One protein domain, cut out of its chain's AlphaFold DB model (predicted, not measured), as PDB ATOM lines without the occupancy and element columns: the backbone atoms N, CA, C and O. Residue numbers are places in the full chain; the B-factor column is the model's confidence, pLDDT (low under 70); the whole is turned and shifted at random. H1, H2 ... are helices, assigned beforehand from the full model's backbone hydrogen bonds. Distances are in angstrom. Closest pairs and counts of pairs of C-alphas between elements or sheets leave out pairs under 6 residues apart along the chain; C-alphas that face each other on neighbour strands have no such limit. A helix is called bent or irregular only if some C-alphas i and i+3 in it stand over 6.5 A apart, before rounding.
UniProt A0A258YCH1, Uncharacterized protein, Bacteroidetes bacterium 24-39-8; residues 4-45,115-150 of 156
ATOM      1  N   GLU A   4      40.297  32.235 -53.525       88.00
ATOM      2  CA  GLU A   4      39.390  32.825 -52.535       88.00
ATOM      3  C   GLU A   4      38.234  31.886 -52.155       88.00
ATOM      4  O   GLU A   4      37.899  31.752 -50.978       88.00
ATOM      5  N   ALA A   5      37.653  31.195 -53.133       92.69
ATOM      6  CA  ALA A   5      36.559  30.260 -52.910       92.69
ATOM      7  C   ALA A   5      37.047  28.947 -52.270       92.69
ATOM      8  O   ALA A   5      36.369  28.429 -51.380       92.69
ATOM      9  N   GLU A   6      38.243  28.465 -52.624       95.12
ATOM     10  CA  GLU A   6      38.893  27.358 -51.906       95.12
ATOM     11  C   GLU A   6      39.104  27.717 -50.427       95.12
ATOM     12  O   GLU A   6      38.721  26.962 -49.532       95.12
ATOM     13  N   ASN A   7      39.660  28.900 -50.150       95.56
ATOM     14  CA  ASN A   7      39.900  29.362 -48.784       95.56
ATOM     15  C   ASN A   7      38.607  29.544 -47.983       95.56
ATOM     16  O   ASN A   7      38.598  29.286 -46.779       95.56
ATOM     17  N   LEU A   8      37.510  29.949 -48.628       94.75
ATOM     18  CA  LEU A   8      36.204  30.024 -47.978       94.75
ATOM     19  C   LEU A   8      35.701  28.631 -47.575       94.75
ATOM     20  O   LEU A   8      35.331  28.435 -46.419       94.75
ATOM     21  N   ARG A   9      35.777  27.645 -48.481       96.00
ATOM     22  CA  ARG A   9      35.441  26.245 -48.167       96.00
ATOM     23  C   ARG A   9      36.311  25.697 -47.041       96.00
ATOM     24  O   ARG A   9      35.808  25.011 -46.154       96.00
ATOM     25  N   PHE A  10      37.607  26.003 -47.065       97.12
ATOM     26  CA  PHE A  10      38.527  25.538 -46.033       97.12
ATOM     27  C   PHE A  10      38.217  26.176 -44.677       97.12
ATOM     28  O   PHE A  10      38.182  25.484 -43.666       97.12
ATOM     29  N   LYS A  11      37.901  27.473 -44.642       96.38
ATOM     30  CA  LYS A  11      37.447  28.149 -43.422       96.38
ATOM     31  C   LYS A  11      36.206  27.473 -42.831       96.38
ATOM     32  O   LYS A  11      36.182  27.231 -41.627       96.38
ATOM     33  N   ASP A  12      35.208  27.154 -43.653       95.19
ATOM     34  CA  ASP A  12      33.982  26.487 -43.194       95.19
ATOM     35  C   ASP A  12      34.266  25.070 -42.678       95.19
ATOM     36  O   ASP A  12      33.738  24.667 -41.641       95.19
ATOM     37  N   TYR A  13      35.164  24.344 -43.348       96.19
ATOM     38  CA  TYR A  13      35.648  23.048 -42.882       96.19
ATOM     39  C   TYR A  13      36.291  23.158 -41.491       96.19
ATOM     40  O   TYR A  13      35.899  22.432 -40.574       96.19
ATOM     41  N   LEU A  14      37.191  24.128 -41.293       97.00
ATOM     42  CA  LEU A  14      37.896  24.343 -40.027       97.00
ATOM     43  C   LEU A  14      36.965  24.652 -38.848       97.00
ATOM     44  O   LEU A  14      37.273  24.256 -37.728       97.00
ATOM     45  N   VAL A  15      35.835  25.332 -39.073       95.00
ATOM     46  CA  VAL A  15      34.846  25.656 -38.021       95.00
ATOM     47  C   VAL A  15      34.195  24.401 -37.434       95.00
ATOM     48  O   VAL A  15      33.798  24.411 -36.272       95.00
ATOM     49  N   SER A  16      34.090  23.322 -38.211       92.69
ATOM     50  CA  SER A  16      33.422  22.087 -37.779       92.69
ATOM     51  C   SER A  16      34.306  21.146 -36.946       92.69
ATOM     52  O   SER A  16      33.816  20.146 -36.425       92.69
ATOM     53  N   LEU A  17      35.600  21.450 -36.826       94.69
ATOM     54  CA  LEU A  17      36.584  20.591 -36.169       94.69
ATOM     55  C   LEU A  17      36.623  20.790 -34.654       94.69
ATOM     56  O   LEU A  17      36.249  21.841 -34.131       94.69
ATOM     57  N   ASP A  18      37.170  19.795 -33.955       96.38
ATOM     58  CA  ASP A  18      37.554  19.948 -32.556       96.38
ATOM     59  C   ASP A  18      38.641  21.027 -32.409       96.38
ATOM     60  O   ASP A  18      39.712  20.941 -33.016       96.38
ATOM     61  N   SER A  19      38.364  22.040 -31.582       95.81
ATOM     62  CA  SER A  19      39.256  23.193 -31.399       95.81
ATOM     63  C   SER A  19      40.617  22.785 -30.843       95.81
ATOM     64  O   SER A  19      41.617  23.362 -31.248       95.81
ATOM     65  N   THR A  20      40.670  21.821 -29.921       97.25
ATOM     66  CA  THR A  20      41.921  21.462 -29.230       97.25
ATOM     67  C   THR A  20      42.881  20.760 -30.183       97.25
ATOM     68  O   THR A  20      44.059  21.099 -30.255       97.25
ATOM     69  N   SER A  21      42.359  19.804 -30.949       96.81
ATOM     70  CA  SER A  21      43.131  19.053 -31.941       96.81
ATOM     71  C   SER A  21      43.623  19.964 -33.067       96.81
ATOM     72  O   SER A  21      44.763  19.847 -33.512       96.81
ATOM     73  N   LEU A  22      42.780  20.909 -33.503       97.88
ATOM     74  CA  LEU A  22      43.152  21.907 -34.501       97.88
ATOM     75  C   LEU A  22      44.245  22.857 -33.993       97.88
ATOM     76  O   LEU A  22      45.209  23.102 -34.714       97.88
ATOM     77  N   ASP A  23      44.122  23.360 -32.764       98.25
ATOM     78  CA  ASP A  23      45.143  24.218 -32.158       98.25
ATOM     79  C   ASP A  23      46.498  23.496 -32.092       98.25
ATOM     80  O   ASP A  23      47.509  24.066 -32.496       98.25
ATOM     81  N   GLN A  24      46.520  22.220 -31.686       98.12
ATOM     82  CA  GLN A  24      47.753  21.428 -31.621       98.12
ATOM     83  C   GLN A  24      48.453  21.328 -32.985       98.12
ATOM     84  O   GLN A  24      49.650  21.601 -33.077       98.12
ATOM     85  N   MET A  25      47.712  21.002 -34.053       98.19
ATOM     86  CA  MET A  25      48.272  20.953 -35.410       98.19
ATOM     87  C   MET A  25      48.816  22.319 -35.846       98.19
ATOM     88  O   MET A  25      49.917  22.412 -36.387       98.19
ATOM     89  N   VAL A  26      48.068  23.396 -35.587       98.50
ATOM     90  CA  VAL A  26      48.495  24.754 -35.949       98.50
ATOM     91  C   VAL A  26      49.762  25.156 -35.194       98.50
ATOM     92  O   VAL A  26      50.643  25.751 -35.809       98.50
ATOM     93  N   PHE A  27      49.898  24.812 -33.912       98.50
ATOM     94  CA  PHE A  27      51.091  25.129 -33.116       98.50
ATOM     95  C   PHE A  27      52.339  24.414 -33.636       98.50
ATOM     96  O   PHE A  27      53.402  25.023 -33.746       98.50
ATOM     97  N   GLU A  28      52.218  23.138 -33.999       98.25
ATOM     98  CA  GLU A  28      53.329  22.364 -34.560       98.25
ATOM     99  C   GLU A  28      53.794  22.933 -35.908       98.25
ATOM    100  O   GLU A  28      54.996  23.128 -36.137       98.25
ATOM    101  N   LEU A  29      52.840  23.272 -36.781       98.50
ATOM    102  CA  LEU A  29      53.123  23.908 -38.066       98.50
ATOM    103  C   LEU A  29      53.742  25.299 -37.881       98.50
ATOM    104  O   LEU A  29      54.750  25.618 -38.515       98.50
ATOM    105  N   GLU A  30      53.175  26.120 -36.996       97.88
ATOM    106  CA  GLU A  30      53.653  27.467 -36.678       97.88
ATOM    107  C   GLU A  30      55.104  27.452 -36.203       97.88
ATOM    108  O   GLU A  30      55.921  28.195 -36.754       97.88
ATOM    109  N   ALA A  31      55.458  26.556 -35.281       97.81
ATOM    110  CA  ALA A  31      56.817  26.432 -34.767       97.81
ATOM    111  C   ALA A  31      57.818  26.036 -35.870       97.81
ATOM    112  O   ALA A  31      58.913  26.596 -35.967       97.81
ATOM    113  N   SER A  32      57.438  25.101 -36.749       97.88
ATOM    114  CA  SER A  32      58.275  24.643 -37.871       97.88
ATOM    115  C   SER A  32      58.465  25.713 -38.952       97.88
ATOM    116  O   SER A  32      59.545  25.837 -39.543       97.88
ATOM    117  N   ILE A  33      57.413  26.474 -39.247       97.62
ATOM    118  CA  ILE A  33      57.383  27.448 -40.342       97.62
ATOM    119  C   ILE A  33      57.991  28.778 -39.911       97.62
ATOM    120  O   ILE A  33      58.800  29.337 -40.653       97.62
ATOM    121  N   SER A  34      57.647  29.282 -38.724       95.12
ATOM    122  CA  SER A  34      58.177  30.551 -38.208       95.12
ATOM    123  C   SER A  34      59.703  30.513 -38.089       95.12
ATOM    124  O   SER A  34      60.364  31.478 -38.466       95.12
ATOM    125  N   ALA A  35      60.283  29.364 -37.723       95.94
ATOM    126  CA  ALA A  35      61.733  29.153 -37.683       95.94
ATOM    127  C   ALA A  35      62.433  29.325 -39.049       95.94
ATOM    128  O   ALA A  35      63.641  29.561 -39.103       95.94
ATOM    129  N   LYS A  36      61.694  29.211 -40.160       95.56
ATOM    130  CA  LYS A  36      62.204  29.336 -41.538       95.56
ATOM    131  C   LYS A  36      61.898  30.701 -42.163       95.56
ATOM    132  O   LYS A  36      62.372  30.982 -43.264       95.56
ATOM    133  N   VAL A  37      61.111  31.546 -41.493       94.19
ATOM    134  CA  VAL A  37      60.670  32.847 -42.007       94.19
ATOM    135  C   VAL A  37      61.251  33.972 -41.161       94.19
ATOM    136  O   VAL A  37      60.861  34.191 -40.021       94.19
ATOM    137  N   ASP A  38      62.130  34.765 -41.765       92.69
ATOM    138  CA  ASP A  38      62.619  35.997 -41.151       92.69
ATOM    139  C   ASP A  38      61.648  37.154 -41.443       92.69
ATOM    140  O   ASP A  38      61.647  37.737 -42.534       92.69
ATOM    141  N   CYS A  39      60.805  37.498 -40.465       88.44
ATOM    142  CA  CYS A  39      59.828  38.580 -40.606       88.44
ATOM    143  C   CYS A  39      60.484  39.960 -40.797       88.44
ATOM    144  O   CYS A  39      59.882  40.840 -41.419       88.44
ATOM    145  N   THR A  40      61.735  40.130 -40.354       91.44
ATOM    146  CA  THR A  40      62.498  41.377 -40.513       91.44
ATOM    147  C   THR A  40      63.028  41.563 -41.933       91.44
ATOM    148  O   THR A  40      63.449  42.661 -42.287       91.44
ATOM    149  N   LYS A  41      62.949  40.526 -42.781       93.56
ATOM    150  CA  LYS A  41      63.236  40.628 -44.219       93.56
ATOM    151  C   LYS A  41      62.028  41.034 -45.050       93.56
ATOM    152  O   LYS A  41      62.215  41.720 -46.047       93.56
ATOM    153  N   CYS A  42      60.806  40.634 -44.685       92.94
ATOM    154  CA  CYS A  42      59.616  41.017 -45.456       92.94
ATOM    155  C   CYS A  42      59.012  42.347 -44.978       92.94
ATOM    156  O   CYS A  42      58.624  43.183 -45.798       92.94
ATOM    157  N   GLY A  43      58.926  42.560 -43.659       93.44
ATOM    158  CA  GLY A  43      58.325  43.753 -43.057       93.44
ATOM    159  C   GLY A  43      56.850  43.981 -43.424       93.44
ATOM    160  O   GLY A  43      56.332  45.072 -43.203       93.44
ATOM    161  N   ASN A  44      56.159  42.995 -44.013       94.62
ATOM    162  CA  ASN A  44      54.820  43.182 -44.593       94.62
ATOM    163  C   ASN A  44      53.788  43.633 -43.551       94.62
ATOM    164  O   ASN A  44      52.941  44.478 -43.845       94.62
ATOM    165  N   CYS A  45      53.870  43.100 -42.329       91.25
ATOM    166  CA  CYS A  45      53.020  43.527 -41.224       91.25
ATOM    167  C   CYS A  45      53.306  44.982 -40.823       91.25
ATOM    168  O   CYS A  45      52.381  45.787 -40.781       91.25
ATOM    169  N   ALA A 115      49.683  35.482 -34.372       96.56
ATOM    170  CA  ALA A 115      48.814  34.935 -33.317       96.56
ATOM    171  C   ALA A 115      48.360  33.476 -33.538       96.56
ATOM    172  O   ALA A 115      47.292  33.045 -33.079       96.56
ATOM    173  N   LEU A 116      49.188  32.708 -34.253       97.62
ATOM    174  CA  LEU A 116      48.957  31.299 -34.571       97.62
ATOM    175  C   LEU A 116      49.272  30.365 -33.390       97.62
ATOM    176  O   LEU A 116      48.664  29.312 -33.297       97.62
ATOM    177  N   HIS A 117      50.133  30.782 -32.457       96.00
ATOM    178  CA  HIS A 117      50.483  30.041 -31.234       96.00
ATOM    179  C   HIS A 117      49.449  30.176 -30.095       96.00
ATOM    180  O   HIS A 117      49.632  29.616 -29.016       96.00
ATOM    181  N   LEU A 118      48.383  30.961 -30.288       97.00
ATOM    182  CA  LEU A 118      47.343  31.166 -29.276       97.00
ATOM    183  C   LEU A 118      46.209  30.140 -29.422       97.00
ATOM    184  O   LEU A 118      45.826  29.821 -30.550       97.00
ATOM    185  N   PRO A 119      45.567  29.712 -28.321       97.06
ATOM    186  CA  PRO A 119      44.439  28.785 -28.383       97.06
ATOM    187  C   PRO A 119      43.228  29.388 -29.104       97.06
ATOM    188  O   PRO A 119      43.101  30.608 -29.261       97.06
ATOM    189  N   HIS A 120      42.294  28.530 -29.495       96.44
ATOM    190  CA  HIS A 120      41.075  28.858 -30.224       96.44
ATOM    191  C   HIS A 120      41.343  29.518 -31.579       96.44
ATOM    192  O   HIS A 120      40.747  30.553 -31.900       96.44
ATOM    193  N   PHE A 121      42.212  28.918 -32.392       97.50
ATOM    194  CA  PHE A 121      42.528  29.354 -33.754       97.50
ATOM    195  C   PHE A 121      41.266  29.677 -34.579       97.50
ATOM    196  O   PHE A 121      41.210  30.699 -35.269       97.50
ATOM    197  N   GLN A 122      40.203  28.880 -34.408       96.25
ATOM    198  CA  GLN A 122      38.890  29.069 -35.047       96.25
ATOM    199  C   GLN A 122      38.283  30.465 -34.819       96.25
ATOM    200  O   GLN A 122      37.653  31.028 -35.714       96.25
ATOM    201  N   LYS A 123      38.505  31.074 -33.646       96.44
ATOM    202  CA  LYS A 123      37.978  32.413 -33.323       96.44
ATOM    203  C   LYS A 123      38.661  33.528 -34.112       96.44
ATOM    204  O   LYS A 123      38.126  34.630 -34.197       96.44
ATOM    205  N   ARG A 124      39.834  33.254 -34.689       97.19
ATOM    206  CA  ARG A 124      40.664  34.227 -35.413       97.19
ATOM    207  C   ARG A 124      40.777  33.928 -36.908       97.19
ATOM    208  O   ARG A 124      41.541  34.596 -37.596       97.19
ATOM    209  N   LEU A 125      39.992  32.985 -37.444       97.44
ATOM    210  CA  LEU A 125      40.026  32.632 -38.872       97.44
ATOM    211  C   LEU A 125      39.847  33.858 -39.770       97.44
ATOM    212  O   LEU A 125      40.580  34.008 -40.737       97.44
ATOM    213  N   PHE A 126      38.931  34.773 -39.434       96.00
ATOM    214  CA  PHE A 126      38.759  36.005 -40.211       96.00
ATOM    215  C   PHE A 126      40.075  36.788 -40.354       96.00
ATOM    216  O   PHE A 126      40.463  37.124 -41.469       96.00
ATOM    217  N   THR A 127      40.792  37.010 -39.251       95.62
ATOM    218  CA  THR A 127      42.079  37.718 -39.239       95.62
ATOM    219  C   THR A 127      43.152  36.957 -40.014       95.62
ATOM    220  O   THR A 127      43.845  37.548 -40.841       95.62
ATOM    221  N   HIS A 128      43.276  35.644 -39.802       97.50
ATOM    222  CA  HIS A 128      44.270  34.841 -40.516       97.50
ATOM    223  C   HIS A 128      44.016  34.858 -42.029       97.50
ATOM    224  O   HIS A 128      44.920  35.179 -42.795       97.50
ATOM    225  N   PHE A 129      42.780  34.628 -42.478       97.06
ATOM    226  CA  PHE A 129      42.459  34.638 -43.909       97.06
ATOM    227  C   PHE A 129      42.536  36.040 -44.534       97.06
ATOM    228  O   PHE A 129      42.986  36.160 -45.672       97.06
ATOM    229  N   MET A 130      42.223  37.111 -43.793       95.69
ATOM    230  CA  MET A 130      42.468  38.493 -44.245       95.69
ATOM    231  C   MET A 130      43.960  38.753 -44.521       95.69
ATOM    232  O   MET A 130      44.321  39.542 -45.395       95.69
ATOM    233  N   HIS A 131      44.849  38.091 -43.779       96.38
ATOM    234  CA  HIS A 131      46.298  38.245 -43.898       96.38
ATOM    235  C   HIS A 131      46.989  37.084 -44.620       96.38
ATOM    236  O   HIS A 131      48.221  37.061 -44.682       96.38
ATOM    237  N   TYR A 132      46.220  36.174 -45.217       96.81
ATOM    238  CA  TYR A 132      46.722  34.974 -45.882       96.81
ATOM    239  C   TYR A 132      47.733  35.304 -46.987       96.81
ATOM    240  O   TYR A 132      48.832  34.767 -46.999       96.81
ATOM    241  N   GLN A 133      47.428  36.276 -47.852       94.44
ATOM    242  CA  GLN A 133      48.350  36.715 -48.914       94.44
ATOM    243  C   GLN A 133      49.436  37.691 -48.426       94.44
ATOM    244  O   GLN A 133      50.321  38.079 -49.185       94.44
ATOM    245  N   ARG A 134      49.362  38.136 -47.167       94.62
ATOM    246  CA  ARG A 134      50.247  39.167 -46.606       94.62
ATOM    247  C   ARG A 134      51.408  38.568 -45.832       94.62
ATOM    248  O   ARG A 134      52.536  39.050 -45.947       94.62
ATOM    249  N   CYS A 135      51.121  37.579 -44.991       96.88
ATOM    250  CA  CYS A 135      52.094  36.990 -44.085       96.88
ATOM    251  C   CYS A 135      52.543  35.623 -44.613       96.88
ATOM    252  O   CYS A 135      51.727  34.703 -44.643       96.88
ATOM    253  N   PRO A 136      53.836  35.446 -44.947       96.62
ATOM    254  CA  PRO A 136      54.351  34.150 -45.377       96.62
ATOM    255  C   PRO A 136      54.145  33.044 -44.337       96.62
ATOM    256  O   PRO A 136      53.965  31.894 -44.713       96.62
ATOM    257  N   ILE A 137      54.142  33.373 -43.040       97.88
ATOM    258  CA  ILE A 137      53.889  32.386 -41.979       97.88
ATOM    259  C   ILE A 137      52.443  31.890 -42.066       97.88
ATOM    260  O   ILE A 137      52.224  30.687 -42.131       97.88
ATOM    261  N   ILE A 138      51.469  32.804 -42.145       97.94
ATOM    262  CA  ILE A 138      50.047  32.441 -42.265       97.94
ATOM    263  C   ILE A 138      49.809  31.625 -43.531       97.94
ATOM    264  O   ILE A 138      49.170  30.582 -43.455       97.94
ATOM    265  N   PHE A 139      50.337  32.085 -44.669       97.69
ATOM    266  CA  PHE A 139      50.228  31.373 -45.938       97.69
ATOM    267  C   PHE A 139      50.698  29.924 -45.791       97.69
ATOM    268  O   PHE A 139      49.922  28.997 -45.986       97.69
ATOM    269  N   ASN A 140      51.946  29.722 -45.363       98.12
ATOM    270  CA  ASN A 140      52.523  28.382 -45.286       98.12
ATOM    271  C   ASN A 140      51.831  27.500 -44.236       98.12
ATOM    272  O   ASN A 140      51.721  26.299 -44.462       98.12
ATOM    273  N   VAL A 141      51.365  28.065 -43.115       98.50
ATOM    274  CA  VAL A 141      50.642  27.301 -42.082       98.50
ATOM    275  C   VAL A 141      49.297  26.830 -42.616       98.50
ATOM    276  O   VAL A 141      48.976  25.655 -42.485       98.50
ATOM    277  N   VAL A 142      48.524  27.714 -43.252       98.12
ATOM    278  CA  VAL A 142      47.222  27.350 -43.831       98.12
ATOM    279  C   VAL A 142      47.391  26.319 -44.945       98.12
ATOM    280  O   VAL A 142      46.634  25.355 -44.991       98.12
ATOM    281  N   GLU A 143      48.398  26.486 -45.801       97.81
ATOM    282  CA  GLU A 143      48.645  25.553 -46.900       97.81
ATOM    283  C   GLU A 143      49.094  24.176 -46.407       97.81
ATOM    284  O   GLU A 143      48.552  23.177 -46.863       97.81
ATOM    285  N   GLN A 144      50.003  24.096 -45.433       98.06
ATOM    286  CA  GLN A 144      50.382  22.802 -44.854       98.06
ATOM    287  C   GLN A 144      49.239  22.176 -44.054       98.06
ATOM    288  O   GLN A 144      49.061  20.964 -44.096       98.06
ATOM    289  N   LEU A 145      48.406  22.981 -43.389       97.88
ATOM    290  CA  LEU A 145      47.229  22.470 -42.691       97.88
ATOM    291  C   LEU A 145      46.231  21.827 -43.665       97.88
ATOM    292  O   LEU A 145      45.669  20.786 -43.347       97.88
ATOM    293  N   LYS A 146      46.027  22.391 -44.866       97.69
ATOM    294  CA  LYS A 146      45.215  21.730 -45.905       97.69
ATOM    295  C   LYS A 146      45.778  20.354 -46.267       97.69
ATOM    296  O   LYS A 146      44.997  19.420 -46.431       97.69
ATOM    297  N   ASP A 147      47.102  20.225 -46.362       97.12
ATOM    298  CA  ASP A 147      47.762  18.961 -46.706       97.12
ATOM    299  C   ASP A 147      47.633  17.919 -45.588       97.12
ATOM    300  O   ASP A 147      47.183  16.803 -45.852       97.12
ATOM    301  N   GLU A 148      47.937  18.287 -44.339       96.44
ATOM    302  CA  GLU A 148      47.815  17.402 -43.165       96.44
ATOM    303  C   GLU A 148      46.382  16.885 -42.984       96.44
ATOM    304  O   GLU A 148      46.148  15.733 -42.615       96.44
ATOM    305  N   MET A 149      45.395  17.720 -43.311       95.44
ATOM    306  CA  MET A 149      43.982  17.360 -43.228       95.44
ATOM    307  C   MET A 149      43.446  16.679 -44.493       95.44
ATOM    308  O   MET A 149      42.258  16.359 -44.552       95.44
ATOM    309  N   SER A 150      44.294  16.455 -45.505       95.38
ATOM    310  CA  SER A 150      43.901  15.904 -46.809       95.38
ATOM    311  C   SER A 150      42.712  16.652 -47.435       95.38
ATOM    312  O   SER A 150      41.811  16.043 -48.016       95.38
TER     313      SER A 150
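What this domain is: This is residues 4 to 45 and 115 to 150 of the 156 residues of an uncharacterized protein of Bacteroidetes bacterium 24-39-8 (UniProt A0A258YCH1). The longest helix, H2, is the base of a U, with H1 as the arm at one end and the tiny H3, reached by a tight link, at the other, and H4 and H5 fill the space within the U. H5 crosses over H2 and has the centre nearest to the mean of the C-alphas, while H4 packs on H1 and on the first half of H2. The printed part has 78 residues with five named helices, H1 to H5 in chain order, and no named strand; the class is all helix, with 55 residues in helices. It is compact, with a radius of gyration of the C-alphas of 12.0 A and spans of 36 by 25 by 22 A.

Where its parts are: H2 is residues 19 to 34, 21.4 A from first to last C-alpha, starting with C-alpha 19 at (39.256, 23.193, -31.399). Before it comes H1, residues 4 to 15, 16.8 A long, with C-alpha 4 at (39.390, 32.825, -52.535). After it comes H3, residues 39 to 42, 5.4 A long. Beyond the cut, H4 is residues 121 to 130, 13.9 A long; it is irregular, with C-alphas 123 and 126 7.8 A apart. H5 is residues 136 to 148, 18.1 A long, ending with C-alpha 148 at (47.815, 17.402, -43.165).

How they stand to each other: H2 and H5 touch, with 12 pairs of C-alphas within 8 A. Their closest C-alphas, of Leu 29 and Val 141, are 5.8 A apart, and they run opposite ways at a steep tilt of 53 degrees. H2 touches H4 with residues 19 to 26 alone; the closest C-alphas, of Asp 23 and Phe 121, are 6.0 A apart, at a steep tilt of 47 degrees, the same way. H4 and H1 touch, opposite ways at a shallow tilt of 11 degrees, with the C-alphas of Gln 122 and Val 15 closest at 6.1 A. H5 is close to but not clearly touching H4, where the closest C-alphas, of Ile 138 and His 128, are 6.5 A apart. H5 is also close to but not clearly touching H1, where the closest C-alphas, of Lys 146 and Phe 10, are 7.7 A apart. H1 and H2 are only just apart, their closest C-alphas 8.0 A from each other. H3 is apart from H1, H2, H4 and H5. In H1, H2 and H5 every O i to N i+4 pair is within hydrogen-bond range, in H4 4 of 6 are, and H3 is too short for such a pair.

The domain as a whole: The two C-alphas farthest apart, of Ser 16 and Lys 41, are 35.7 A from each other. Residues 46 to 114 are not printed, and C-alphas 45 and 115 are 12.4 A apart across this cut, in the link from H3 to H4. The links H1 to H2, H2 to H3 and H4 to H5 are tight. The mean pLDDT of the printed part is 96.1, and no printed residue is under 70.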